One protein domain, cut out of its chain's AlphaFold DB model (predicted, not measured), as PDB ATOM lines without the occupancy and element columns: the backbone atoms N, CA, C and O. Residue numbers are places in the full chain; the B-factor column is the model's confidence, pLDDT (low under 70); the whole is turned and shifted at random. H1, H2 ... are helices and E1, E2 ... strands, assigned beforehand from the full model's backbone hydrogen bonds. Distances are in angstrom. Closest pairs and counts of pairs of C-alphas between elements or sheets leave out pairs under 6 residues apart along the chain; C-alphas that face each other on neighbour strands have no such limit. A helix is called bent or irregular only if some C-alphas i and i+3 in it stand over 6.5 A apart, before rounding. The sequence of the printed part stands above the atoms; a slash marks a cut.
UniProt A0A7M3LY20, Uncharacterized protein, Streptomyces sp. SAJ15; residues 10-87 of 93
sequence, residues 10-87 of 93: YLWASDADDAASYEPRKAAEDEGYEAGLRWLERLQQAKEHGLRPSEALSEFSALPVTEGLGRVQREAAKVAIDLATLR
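Overview. This is residues 10 to 87 of the 93 residues of an uncharacterized protein of Streptomyces sp. SAJ15 (UniProt A0A7M3LY20). A small antiparallel hairpin of two strands, E1 and E2, makes the core; the long helix H1 folds back beside E2, and the shorter H2 packs near E1 and across the far end of H1. A long stretch without named elements, residues 63 to 82, then leads round to the short H3, on the other side of the hairpin from H1 and H2. The printed part has 78 residues in the order E1, E2, H1, H2, H3, of mixed class, helices and strands. It is compact, with a radius of gyration of the C-alphas of 12.1 A and spans of 31 by 27 by 21 A.

Arrangement. E1, residues 10 to 14, and E2, residues 19 to 24, form a hairpin, antiparallel at 164 degrees, with N 10 and O 23 at 2.8 A and N 14 and O 19 at 2.7 A, within hydrogen-bond range. H1, residues 26 to 48, comes closest to E2 at the C-alphas of Pro 24 and Gly 32, 5.1 A apart. H1 has a kink of 68 degrees near residue 33 and is irregular, with C-alphas 27 and 30 at 9.3 A. H2, residues 53 to 62, touches H1 through residues 43 to 47 of H1 alone, at a steep tilt of 66 degrees, opposite ways; the closest C-alphas, of Ala 46 and Ala 56, are 5.9 A apart. The closest C-alphas of E1 and H2, of Ala 13 and Pro 53, are 5.2 A apart. H3, residues 83 to 87, is apart from H1 and H2; its closest C-alpha to E2, Arg 87, is 7.3 A from that of Glu 23. Every O i to N i+4 pair is within hydrogen-bond range in H2 and H3, and 17 of 19 in H1.

Along the chain. E1 begins at C-alpha 10, (123.824, 238.394, 217.886), and is 13.6 A long; E2 is 16.7 A. H1 is 29.5 A long and ends at C-alpha 48, (107.034, 225.074, 217.341); H2 is 14.8 A. H3, 6.4 A, ends at C-alpha 87, (131.267, 235.112, 213.821).

Size, cuts and confidence. The C-alphas of Ala 27 and Gly 50, the two farthest apart, are 33.3 A apart. The printed part has no cut, and its one long link joins H2 to H3. The mean pLDDT of the printed part is 80.8, with residues 64 to 81 and 83 under 70.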
ATOM      1  N   TYR A  10     124.546 238.160 219.129       87.69
ATOM      2  CA  TYR A  10     123.824 238.394 217.886       87.69
ATOM      3  C   TYR A  10     122.866 237.247 217.580       87.69
ATOM      4  O   TYR A  10     123.254 236.083 217.584       87.69
ATOM      5  N   LEU A  11     121.618 237.591 217.266       90.44
ATOM      6  CA  LEU A  11     120.661 236.669 216.662       90.44
ATOM      7  C   LEU A  11     120.872 236.619 215.153       90.44
ATOM      8  O   LEU A  11     121.118 237.650 214.524       90.44
ATOM      9  N   TRP A  12     120.715 235.436 214.575       90.75
ATOM     10  CA  TRP A  12     120.735 235.249 213.131       90.75
ATOM     11  C   TRP A  12     119.685 234.240 212.685       90.75
ATOM     12  O   TRP A  12     119.273 233.373 213.455       90.75
ATOM     13  N   ALA A  13     119.269 234.369 211.428       92.00
ATOM     14  CA  ALA A  13     118.322 233.485 210.768       92.00
ATOM     15  C   ALA A  13     118.711 233.256 209.305       92.00
ATOM     16  O   ALA A  13     119.260 234.145 208.654       92.00
ATOM     17  N   SER A  14     118.369 232.074 208.804       90.81
ATOM     18  CA  SER A  14     118.385 231.667 207.405       90.81
ATOM     19  C   SER A  14     117.053 230.985 207.104       90.81
ATOM     20  O   SER A  14     116.814 229.857 207.536       90.81
ATOM     21  N   ASP A  15     116.181 231.662 206.354       90.12
ATOM     22  CA  ASP A  15     114.925 231.059 205.884       90.12
ATOM     23  C   ASP A  15     115.182 229.944 204.861       90.12
ATOM     24  O   ASP A  15     114.389 229.014 204.753       90.12
ATOM     25  N   ALA A  16     116.290 230.027 204.115       90.06
ATOM     26  CA  ALA A  16     116.669 229.019 203.126       90.06
ATOM     27  C   ALA A  16     117.026 227.673 203.777       90.06
ATOM     28  O   ALA A  16     116.710 226.626 203.216       90.06
ATOM     29  N   ASP A  17     117.642 227.711 204.961       90.88
ATOM     30  CA  ASP A  17     118.062 226.522 205.711       90.88
ATOM     31  C   ASP A  17     117.096 226.147 206.854       90.88
ATOM     32  O   ASP A  17     117.393 225.232 207.620       90.88
ATOM     33  N   ASP A  18     115.972 226.864 207.012       92.75
ATOM     34  CA  ASP A  18     115.063 226.763 208.173       92.75
ATOM     35  C   ASP A  18     115.810 226.788 209.527       92.75
ATOM     36  O   ASP A  18     115.568 226.000 210.451       92.75
ATOM     37  N   ALA A  19     116.791 227.688 209.627       92.31
ATOM     38  CA  ALA A  19     117.726 227.738 210.740       92.31
ATOM     39  C   ALA A  19     117.784 229.131 211.365       92.31
ATOM     40  O   ALA A  19     117.846 230.143 210.675       92.31
ATOM     41  N   ALA A  20     117.839 229.185 212.690       94.44
ATOM     42  CA  ALA A  20     118.172 230.386 213.439       94.44
ATOM     43  C   ALA A  20     118.916 230.009 214.713       94.44
ATOM     44  O   ALA A  20     118.748 228.909 215.242       94.44
ATOM     45  N   SER A  21     119.748 230.921 215.200       94.75
ATOM     46  CA  SER A  21     120.469 230.722 216.453       94.75
ATOM     47  C   SER A  21     120.946 232.051 217.036       94.75
ATOM     48  O   SER A  21     120.639 233.139 216.539       94.75
ATOM     49  N   TYR A  22     121.704 231.938 218.117       93.12
ATOM     50  CA  TYR A  22     122.333 233.026 218.831       93.12
ATOM     51  C   TYR A  22     123.843 232.791 218.912       93.12
ATOM     52  O   TYR A  22     124.292 231.696 219.243       93.12
ATOM     53  N   GLU A  23     124.624 233.831 218.632       92.38
ATOM     54  CA  GLU A  23     126.077 233.837 218.775       92.38
ATOM     55  C   GLU A  23     126.465 234.812 219.905       92.38
ATOM     56  O   GLU A  23     126.308 236.028 219.733       92.38
ATOM     57  N   PRO A  24     126.931 234.327 221.074       87.75
ATOM     58  CA  PRO A  24     127.343 235.196 222.174       87.75
ATOM     59  C   PRO A  24     128.571 236.026 221.787       87.75
ATOM     60  O   PRO A  24     129.485 235.545 221.116       87.75
ATOM     61  N   ARG A  25     128.648 237.269 222.271       87.81
ATOM     62  CA  ARG A  25     129.908 238.019 222.221       87.81
ATOM     63  C   ARG A  25     130.828 237.555 223.335       87.81
ATOM     64  O   ARG A  25     130.427 237.513 224.493       87.81
ATOM     65  N   LYS A  26     132.107 237.353 223.012       80.06
ATOM     66  CA  LYS A  26     133.133 237.017 224.016       80.06
ATOM     67  C   LYS A  26     133.237 238.061 225.128       80.06
ATOM     68  O   LYS A  26     133.359 237.698 226.287       80.06
ATOM     69  N   ALA A  27     133.141 239.343 224.773       80.62
ATOM     70  CA  ALA A  27     133.204 240.457 225.721       80.62
ATOM     71  C   ALA A  27     132.011 240.525 226.694       80.62
ATOM     72  O   ALA A  27     132.031 241.337 227.611       80.62
ATOM     73  N   ALA A  28     130.959 239.735 226.465       81.19
ATOM     74  CA  ALA A  28     129.799 239.660 227.345       81.19
ATOM     75  C   ALA A  28     129.897 238.522 228.374       81.19
ATOM     76  O   ALA A  28     129.017 238.423 229.223       81.19
ATOM     77  N   GLU A  29     130.938 237.683 228.288       84.69
ATOM     78  CA  GLU A  29     131.241 236.614 229.247       84.69
ATOM     79  C   GLU A  29     129.984 235.802 229.635       84.69
ATOM     80  O   GLU A  29     129.234 235.363 228.754       84.69
ATOM     81  N   ASP A  30     129.740 235.611 230.933       85.38
ATOM     82  CA  ASP A  30     128.618 234.827 231.455       85.38
ATOM     83  C   ASP A  30     127.254 235.441 231.095       85.38
ATOM     84  O   ASP A  30     126.328 234.711 230.736       85.38
ATOM     85  N   GLU A  31     127.129 236.774 231.080       83.62
ATOM     86  CA  GLU A  31     125.882 237.457 230.700       83.62
ATOM     87  C   GLU A  31     125.492 237.150 229.244       83.62
ATOM     88  O   GLU A  31     124.314 236.972 228.918       83.62
ATOM     89  N   GLY A  32     126.487 237.056 228.356       86.94
ATOM     90  CA  GLY A  32     126.292 236.675 226.959       86.94
ATOM     91  C   GLY A  32     125.785 235.242 226.810       86.94
ATOM     92  O   GLY A  32     124.914 234.988 225.972       86.94
ATOM     93  N   TYR A  33     126.296 234.325 227.634       86.69
ATOM     94  CA  TYR A  33     125.888 232.920 227.641       86.69
ATOM     95  C   TYR A  33     124.477 232.731 228.214       86.69
ATOM     96  O   TYR A  33     123.642 232.072 227.590       86.69
ATOM     97  N   GLU A  34     124.169 233.367 229.348       88.12
ATOM     98  CA  GLU A  34     122.832 233.331 229.953       88.12
ATOM     99  C   GLU A  34     121.759 233.899 229.018       88.12
ATOM    100  O   GLU A  34     120.678 233.316 228.876       88.12
ATOM    101  N   ALA A  35     122.059 235.006 228.331       87.44
ATOM    102  CA  ALA A  35     121.174 235.556 227.309       87.44
ATOM    103  C   ALA A  35     120.953 234.560 226.162       87.44
ATOM    104  O   ALA A  35     119.824 234.410 225.685       87.44
ATOM    105  N   GLY A  36     122.002 233.839 225.754       89.88
ATOM    106  CA  GLY A  36     121.927 232.824 224.707       89.88
ATOM    107  C   GLY A  36     120.934 231.711 225.017       89.88
ATOM    108  O   GLY A  36     120.108 231.388 224.166       89.88
ATOM    109  N   LEU A  37     120.930 231.187 226.246       91.44
ATOM    110  CA  LEU A  37     119.972 230.151 226.660       91.44
ATOM    111  C   LEU A  37     118.516 230.616 226.491       91.44
ATOM    112  O   LEU A  37     117.687 229.898 225.932       91.44
ATOM    113  N   ARG A  38     118.218 231.853 226.901       90.62
ATOM    114  CA  ARG A  38     116.867 232.439 226.820       90.62
ATOM    115  C   ARG A  38     116.434 232.760 225.388       90.62
ATOM    116  O   ARG A  38     115.235 232.767 225.094       90.62
ATOM    117  N   TRP A  39     117.387 233.084 224.514       92.25
ATOM    118  CA  TRP A  39     117.130 233.326 223.094       92.25
ATOM    119  C   TRP A  39     116.899 232.030 222.323       92.25
ATOM    120  O   TRP A  39     115.978 231.971 221.510       92.25
ATOM    121  N   LEU A  40     117.674 230.984 222.613       94.31
ATOM    122  CA  LEU A  40     117.480 229.661 222.019       94.31
ATOM    123  C   LEU A  40     116.116 229.068 222.396       94.31
ATOM    124  O   LEU A  40     115.436 228.525 221.530       94.31
ATOM    125  N   GLU A  41     115.666 229.245 223.640       94.06
ATOM    126  CA  GLU A  41     114.321 228.832 224.063       94.06
ATOM    127  C   GLU A  41     113.213 229.544 223.264       94.06
ATOM    128  O   GLU A  41     112.267 228.907 222.800       94.06
ATOM    129  N   ARG A  42     113.346 230.854 223.021       91.94
ATOM    130  CA  ARG A  42     112.386 231.614 222.198       91.94
ATOM    131  C   ARG A  42     112.377 231.167 220.744       91.94
ATOM    132  O   ARG A  42     111.311 231.066 220.148       91.94
ATOM    133  N   LEU A  43     113.552 230.911 220.172       94.25
ATOM    134  CA  LEU A  43     113.671 230.395 218.809       94.25
ATOM    135  C   LEU A  43     113.005 229.025 218.675       94.25
ATOM    136  O   LEU A  43     112.300 228.784 217.698       94.25
ATOM    137  N   GLN A  44     113.168 228.162 219.679       94.88
ATOM    138  CA  GLN A  44     112.496 226.868 219.735       94.88
ATOM    139  C   GLN A  44     110.967 227.030 219.780       94.88
ATOM    140  O   GLN A  44     110.272 226.417 218.974       94.88
ATOM    141  N   GLN A  45     110.442 227.914 220.635       94.94
ATOM    142  CA  GLN A  45     109.002 228.209 220.704       94.94
ATOM    143  C   GLN A  45     108.455 228.776 219.384       94.94
ATOM    144  O   GLN A  45     107.389 228.375 218.922       94.94
ATOM    145  N   ALA A  46     109.189 229.685 218.738       93.50
ATOM    146  CA  ALA A  46     108.803 230.232 217.439       93.50
ATOM    147  C   ALA A  46     108.746 229.143 216.355       93.50
ATOM    148  O   ALA A  46     107.792 229.100 215.575       93.50
ATOM    149  N   LYS A  47     109.723 228.226 216.352       93.38
ATOM    150  CA  LYS A  47     109.737 227.070 215.453       93.38
ATOM    151  C   LYS A  47     108.547 226.141 215.701       93.38
ATOM    152  O   LYS A  47     107.905 225.706 214.749       93.38
ATOM    153  N   GLU A  48     108.210 225.873 216.961       96.25
ATOM    154  CA  GLU A  48     107.034 225.074 217.341       96.25
ATOM    155  C   GLU A  48     105.709 225.720 216.912       96.25
ATOM    156  O   GLU A  48     104.758 225.016 216.577       96.25
ATOM    157  N   HIS A  49     105.657 227.052 216.848       94.19
ATOM    158  CA  HIS A  49     104.520 227.805 216.313       94.19
ATOM    159  C   HIS A  49     104.509 227.920 214.778       94.19
ATOM    160  O   HIS A  49     103.587 228.513 214.220       94.19
ATOM    161  N   GLY A  50     105.496 227.344 214.084       95.31
ATOM    162  CA  GLY A  50     105.572 227.344 212.623       95.31
ATOM    163  C   GLY A  50     106.004 228.677 212.010       95.31
ATOM    164  O   GLY A  50     105.779 228.892 210.819       95.31
ATOM    165  N   LEU A  51     106.606 229.571 212.799       94.25
ATOM    166  CA  LEU A  51     107.171 230.815 212.282       94.25
ATOM    167  C   LEU A  51     108.427 230.524 211.464       94.25
ATOM    168  O   LEU A  51     109.272 229.724 211.875       94.25
ATOM    169  N   ARG A  52     108.597 231.231 210.339       94.31
ATOM    170  CA  ARG A  52     109.888 231.217 209.645       94.31
ATOM    171  C   ARG A  52     110.952 231.897 210.513       94.31
ATOM    172  O   ARG A  52     110.633 232.844 211.241       94.31
ATOM    173  N   PRO A  53     112.227 231.485 210.406       92.25
ATOM    174  CA  PRO A  53     113.335 232.102 211.129       92.25
ATOM    175  C   PRO A  53     113.352 233.642 211.084       92.25
ATOM    176  O   PRO A  53     113.457 234.287 212.126       92.25
ATOM    177  N   SER A  54     113.199 234.260 209.909       90.38
ATOM    178  CA  SER A  54     113.194 235.726 209.771       90.38
ATOM    179  C   SER A  54     111.984 236.401 210.430       90.38
ATOM    180  O   SER A  54     112.115 237.494 210.989       90.38
ATOM    181  N   GLU A  55     110.824 235.741 210.421       91.31
ATOM    182  CA  GLU A  55     109.603 236.216 211.079       91.31
ATOM    183  C   GLU A  55     109.785 236.223 212.596       91.31
ATOM    184  O   GLU A  55     109.497 237.234 213.237       91.31
ATOM    185  N   ALA A  56     110.376 235.163 213.154       91.00
ATOM    186  CA  ALA A  56     110.704 235.084 214.575       91.00
ATOM    187  C   ALA A  56     111.621 236.241 215.015       91.00
ATOM    188  O   ALA A  56     111.337 236.927 215.997       91.00
ATOM    189  N   LEU A  57     112.689 236.527 214.259       88.38
ATOM    190  CA  LEU A  57     113.590 237.649 214.564       88.38
ATOM    191  C   LEU A  57     112.876 239.007 214.481       88.38
ATOM    192  O   LEU A  57     113.134 239.890 215.307       88.38
ATOM    193  N   SER A  58     111.967 239.178 213.515       86.50
ATOM    194  CA  SER A  58     111.145 240.385 213.399       86.50
ATOM    195  C   SER A  58     110.248 240.566 214.626       86.50
ATOM    196  O   SER A  58     110.237 241.651 215.214       86.50
ATOM    197  N   GLU A  59     109.561 239.511 215.073       87.12
ATOM    198  CA  GLU A  59     108.739 239.541 216.288       87.12
ATOM    199  C   GLU A  59     109.572 239.856 217.532       87.12
ATOM    200  O   GLU A  59     109.213 240.735 218.319       87.12
ATOM    201  N   PHE A  60     110.736 239.223 217.682       86.75
ATOM    202  CA  PHE A  60     111.618 239.451 218.826       86.75
ATOM    203  C   PHE A  60     112.129 240.889 218.897       86.75
ATOM    204  O   PHE A  60     112.282 241.435 219.990       86.75
ATOM    205  N   SER A  61     112.349 241.533 217.746       79.31
ATOM    206  CA  SER A  61     112.746 242.944 217.677       79.31
ATOM    207  C   SER A  61     111.652 243.916 218.139       79.31
ATOM    208  O   SER A  61     111.956 245.051 218.517       79.31
ATOM    209  N   ALA A  62     110.389 243.476 218.129       76.94
ATOM    210  CA  ALA A  62     109.231 244.252 218.561       76.94
ATOM    211  C   ALA A  62     108.872 244.029 220.041       76.94
ATOM    212  O   ALA A  62     108.087 244.802 220.598       76.94
ATOM    213  N   LEU A  63     109.443 243.008 220.695       73.44
ATOM    214  CA  LEU A  63     109.168 242.719 222.100       73.44
ATOM    215  C   LEU A  63     109.763 243.797 223.030       73.44
ATOM    216  O   LEU A  63     110.882 244.278 222.812       73.44
ATOM    217  N   PRO A  64     109.044 244.176 224.104       64.31
ATOM    218  CA  PRO A  64     109.585 245.055 225.131       64.31
ATOM    219  C   PRO A  64     110.756 244.387 225.869       64.31
ATOM    220  O   PRO A  64     110.875 243.161 225.923       64.31
ATOM    221  N   VAL A  65     111.622 245.209 226.469       60.75
ATOM    222  CA  VAL A  65     112.769 244.729 227.253       60.75
ATOM    223  C   VAL A  65     112.267 243.828 228.378       60.75
ATOM    224  O   VAL A  65     111.548 244.281 229.264       60.75
ATOM    225  N   THR A  66     112.657 242.557 228.341       58.84
ATOM    226  CA  THR A  66     112.404 241.602 229.425       58.84
ATOM    227  C   THR A  66     113.643 241.559 230.321       58.84
ATOM    228  O   THR A  66     114.764 241.474 229.808       58.84
ATOM    229  N   GLU A  67     113.477 241.642 231.645       52.38
ATOM    230  CA  GLU A  67     114.610 241.617 232.581       52.38
ATOM    231  C   GLU A  67     115.495 240.371 232.363       52.38
ATOM    232  O   GLU A  67     115.029 239.230 232.331       52.38
ATOM    233  N   GLY A  68     116.796 240.605 232.163       52.72
ATOM    234  CA  GLY A  68     117.818 239.574 231.941       52.72
ATOM    235  C   GLY A  68     117.912 238.974 230.527       52.72
ATOM    236  O   GLY A  68     118.733 238.092 230.325       52.72
ATOM    237  N   LEU A  69     117.125 239.425 229.538       55.34
ATOM    238  CA  LEU A  69     117.340 239.075 228.113       55.34
ATOM    239  C   LEU A  69     118.099 240.141 227.312       55.34
ATOM    240  O   LEU A  69     118.570 239.877 226.205       55.34
ATOM    241  N   GLY A  70     118.176 241.360 227.844       57.97
ATOM    242  CA  GLY A  70     118.567 242.529 227.062       57.97
ATOM    243  C   GLY A  70     117.473 242.957 226.072       57.97
ATOM    244  O   GLY A  70     116.314 242.556 226.177       57.97
ATOM    245  N   ARG A  71     117.835 243.827 225.124       63.25
ATOM    246  CA  ARG A  71     116.954 244.324 224.056       63.25
ATOM    247  C   ARG A  71     117.574 243.988 222.706       63.25
ATOM    248  O   ARG A  71     118.728 244.349 222.477       63.25
ATOM    249  N   VAL A  72     116.807 243.393 221.793       59.09
ATOM    250  CA  VAL A  72     117.210 243.341 220.380       59.09
ATOM    251  C   VAL A  72     117.148 244.766 219.838       59.09
ATOM    252  O   VAL A  72     116.084 245.383 219.784       59.09
ATOM    253  N   GLN A  73     118.302 245.335 219.491       59.84
ATOM    254  CA  GLN A  73     118.342 246.663 218.888       59.84
ATOM    255  C   GLN A  73     117.941 246.555 217.418       59.84
ATOM    256  O   GLN A  73     118.724 246.094 216.591       59.84
ATOM    257  N   ARG A  74     116.720 247.002 217.108       56.12
ATOM    258  CA  ARG A  74     116.145 247.012 215.754       56.12
ATOM    259  C   ARG A  74     117.070 247.672 214.724       56.12
ATOM    260  O   ARG A  74     117.224 247.150 213.628       56.12
ATOM    261  N   GLU A  75     117.776 248.730 215.124       53.88
ATOM    262  CA  GLU A  75     118.670 249.481 214.225       53.88
ATOM    263  C   GLU A  75     120.045 248.833 214.018       53.88
ATOM    264  O   GLU A  75     120.839 249.298 213.203       53.88
ATOM    265  N   ALA A  76     120.335 247.739 214.727       54.09
ATOM    266  CA  ALA A  76     121.518 246.916 214.497       54.09
ATOM    267  C   ALA A  76     121.269 245.787 213.481       54.09
ATOM    268  O   ALA A  76     122.202 245.030 213.203       54.09
ATOM    269  N   ALA A  77     120.052 245.667 212.928       54.25
ATOM    270  CA  ALA A  77     119.714 244.693 211.894       54.25
ATOM    271  C   ALA A  77     120.514 244.973 210.611       54.25
ATOM    272  O   ALA A  77     120.079 245.672 209.698       54.25
ATOM    273  N   LYS A  78     121.729 244.433 210.553       57.44
ATOM    274  CA  LYS A  78     122.524 244.341 209.335       57.44
ATOM    275  C   LYS A  78     122.186 243.015 208.671       57.44
ATOM    276  O   LYS A  78     122.297 241.969 209.303       57.44
ATOM    277  N   VAL A  79     121.823 243.054 207.392       54.16
ATOM    278  CA  VAL A  79     121.847 241.863 206.533       54.16
ATOM    279  C   VAL A  79     123.317 241.445 206.420       54.16
ATOM    280  O   VAL A  79     124.078 242.042 205.660       54.16
ATOM    281  N   ALA A  80     123.760 240.510 207.261       55.81
ATOM    282  CA  ALA A  80     125.092 239.926 207.157       55.81
ATOM    283  C   ALA A  80     125.078 238.931 205.992       55.81
ATOM    284  O   ALA A  80     124.213 238.062 205.928       55.81
ATOM    285  N   ILE A  81     126.002 239.101 205.047       57.09
ATOM    286  CA  ILE A  81     125.976 238.399 203.755       57.09
ATOM    287  C   ILE A  81     126.470 236.937 203.901       57.09
ATOM    288  O   ILE A  81     126.254 236.135 203.001       57.09
ATOM    289  N   ASP A  82     127.020 236.548 205.065       70.38
ATOM    290  CA  ASP A  82     127.253 235.150 205.461       70.38
ATOM    291  C   ASP A  82     127.476 234.964 206.989       70.38
ATOM    292  O   ASP A  82     127.729 235.916 207.737       70.38
ATOM    293  N   LEU A  83     127.391 233.710 207.467       67.56
ATOM    294  CA  LEU A  83     127.610 233.324 208.875       67.56
ATOM    295  C   LEU A  83     129.055 233.576 209.352       67.56
ATOM    296  O   LEU A  83     129.289 233.811 210.539       67.56
ATOM    297  N   ALA A  84     130.038 233.525 208.448       75.81
ATOM    298  CA  ALA A  84     131.443 233.740 208.790       75.81
ATOM    299  C   ALA A  84     131.689 235.188 209.244       75.81
ATOM    300  O   ALA A  84     132.313 235.418 210.281       75.81
ATOM    301  N   THR A  85     131.102 236.147 208.531       76.38
ATOM    302  CA  THR A  85     131.127 237.573 208.871       76.38
ATOM    303  C   THR A  85     130.496 237.830 210.238       76.38
ATOM    304  O   THR A  85     131.013 238.619 211.031       76.38
ATOM    305  N   LEU A  86     129.396 237.137 210.555       73.06
ATOM    306  CA  LEU A  86     128.746 237.258 211.859       73.06
ATOM    307  C   LEU A  86     129.658 236.789 212.999       73.06
ATOM    308  O   LEU A  86     129.788 237.478 214.010       73.06
ATOM    309  N   ARG A  87     130.322 235.643 212.827       76.75
ATOM    310  CA  ARG A  87     131.267 235.112 213.821       76.75
ATOM    311  C   ARG A  87     132.456 236.042 214.035       76.75
ATOM    312  O   ARG A  87     132.888 236.229 215.171       76.75
TER     313      ARG A  87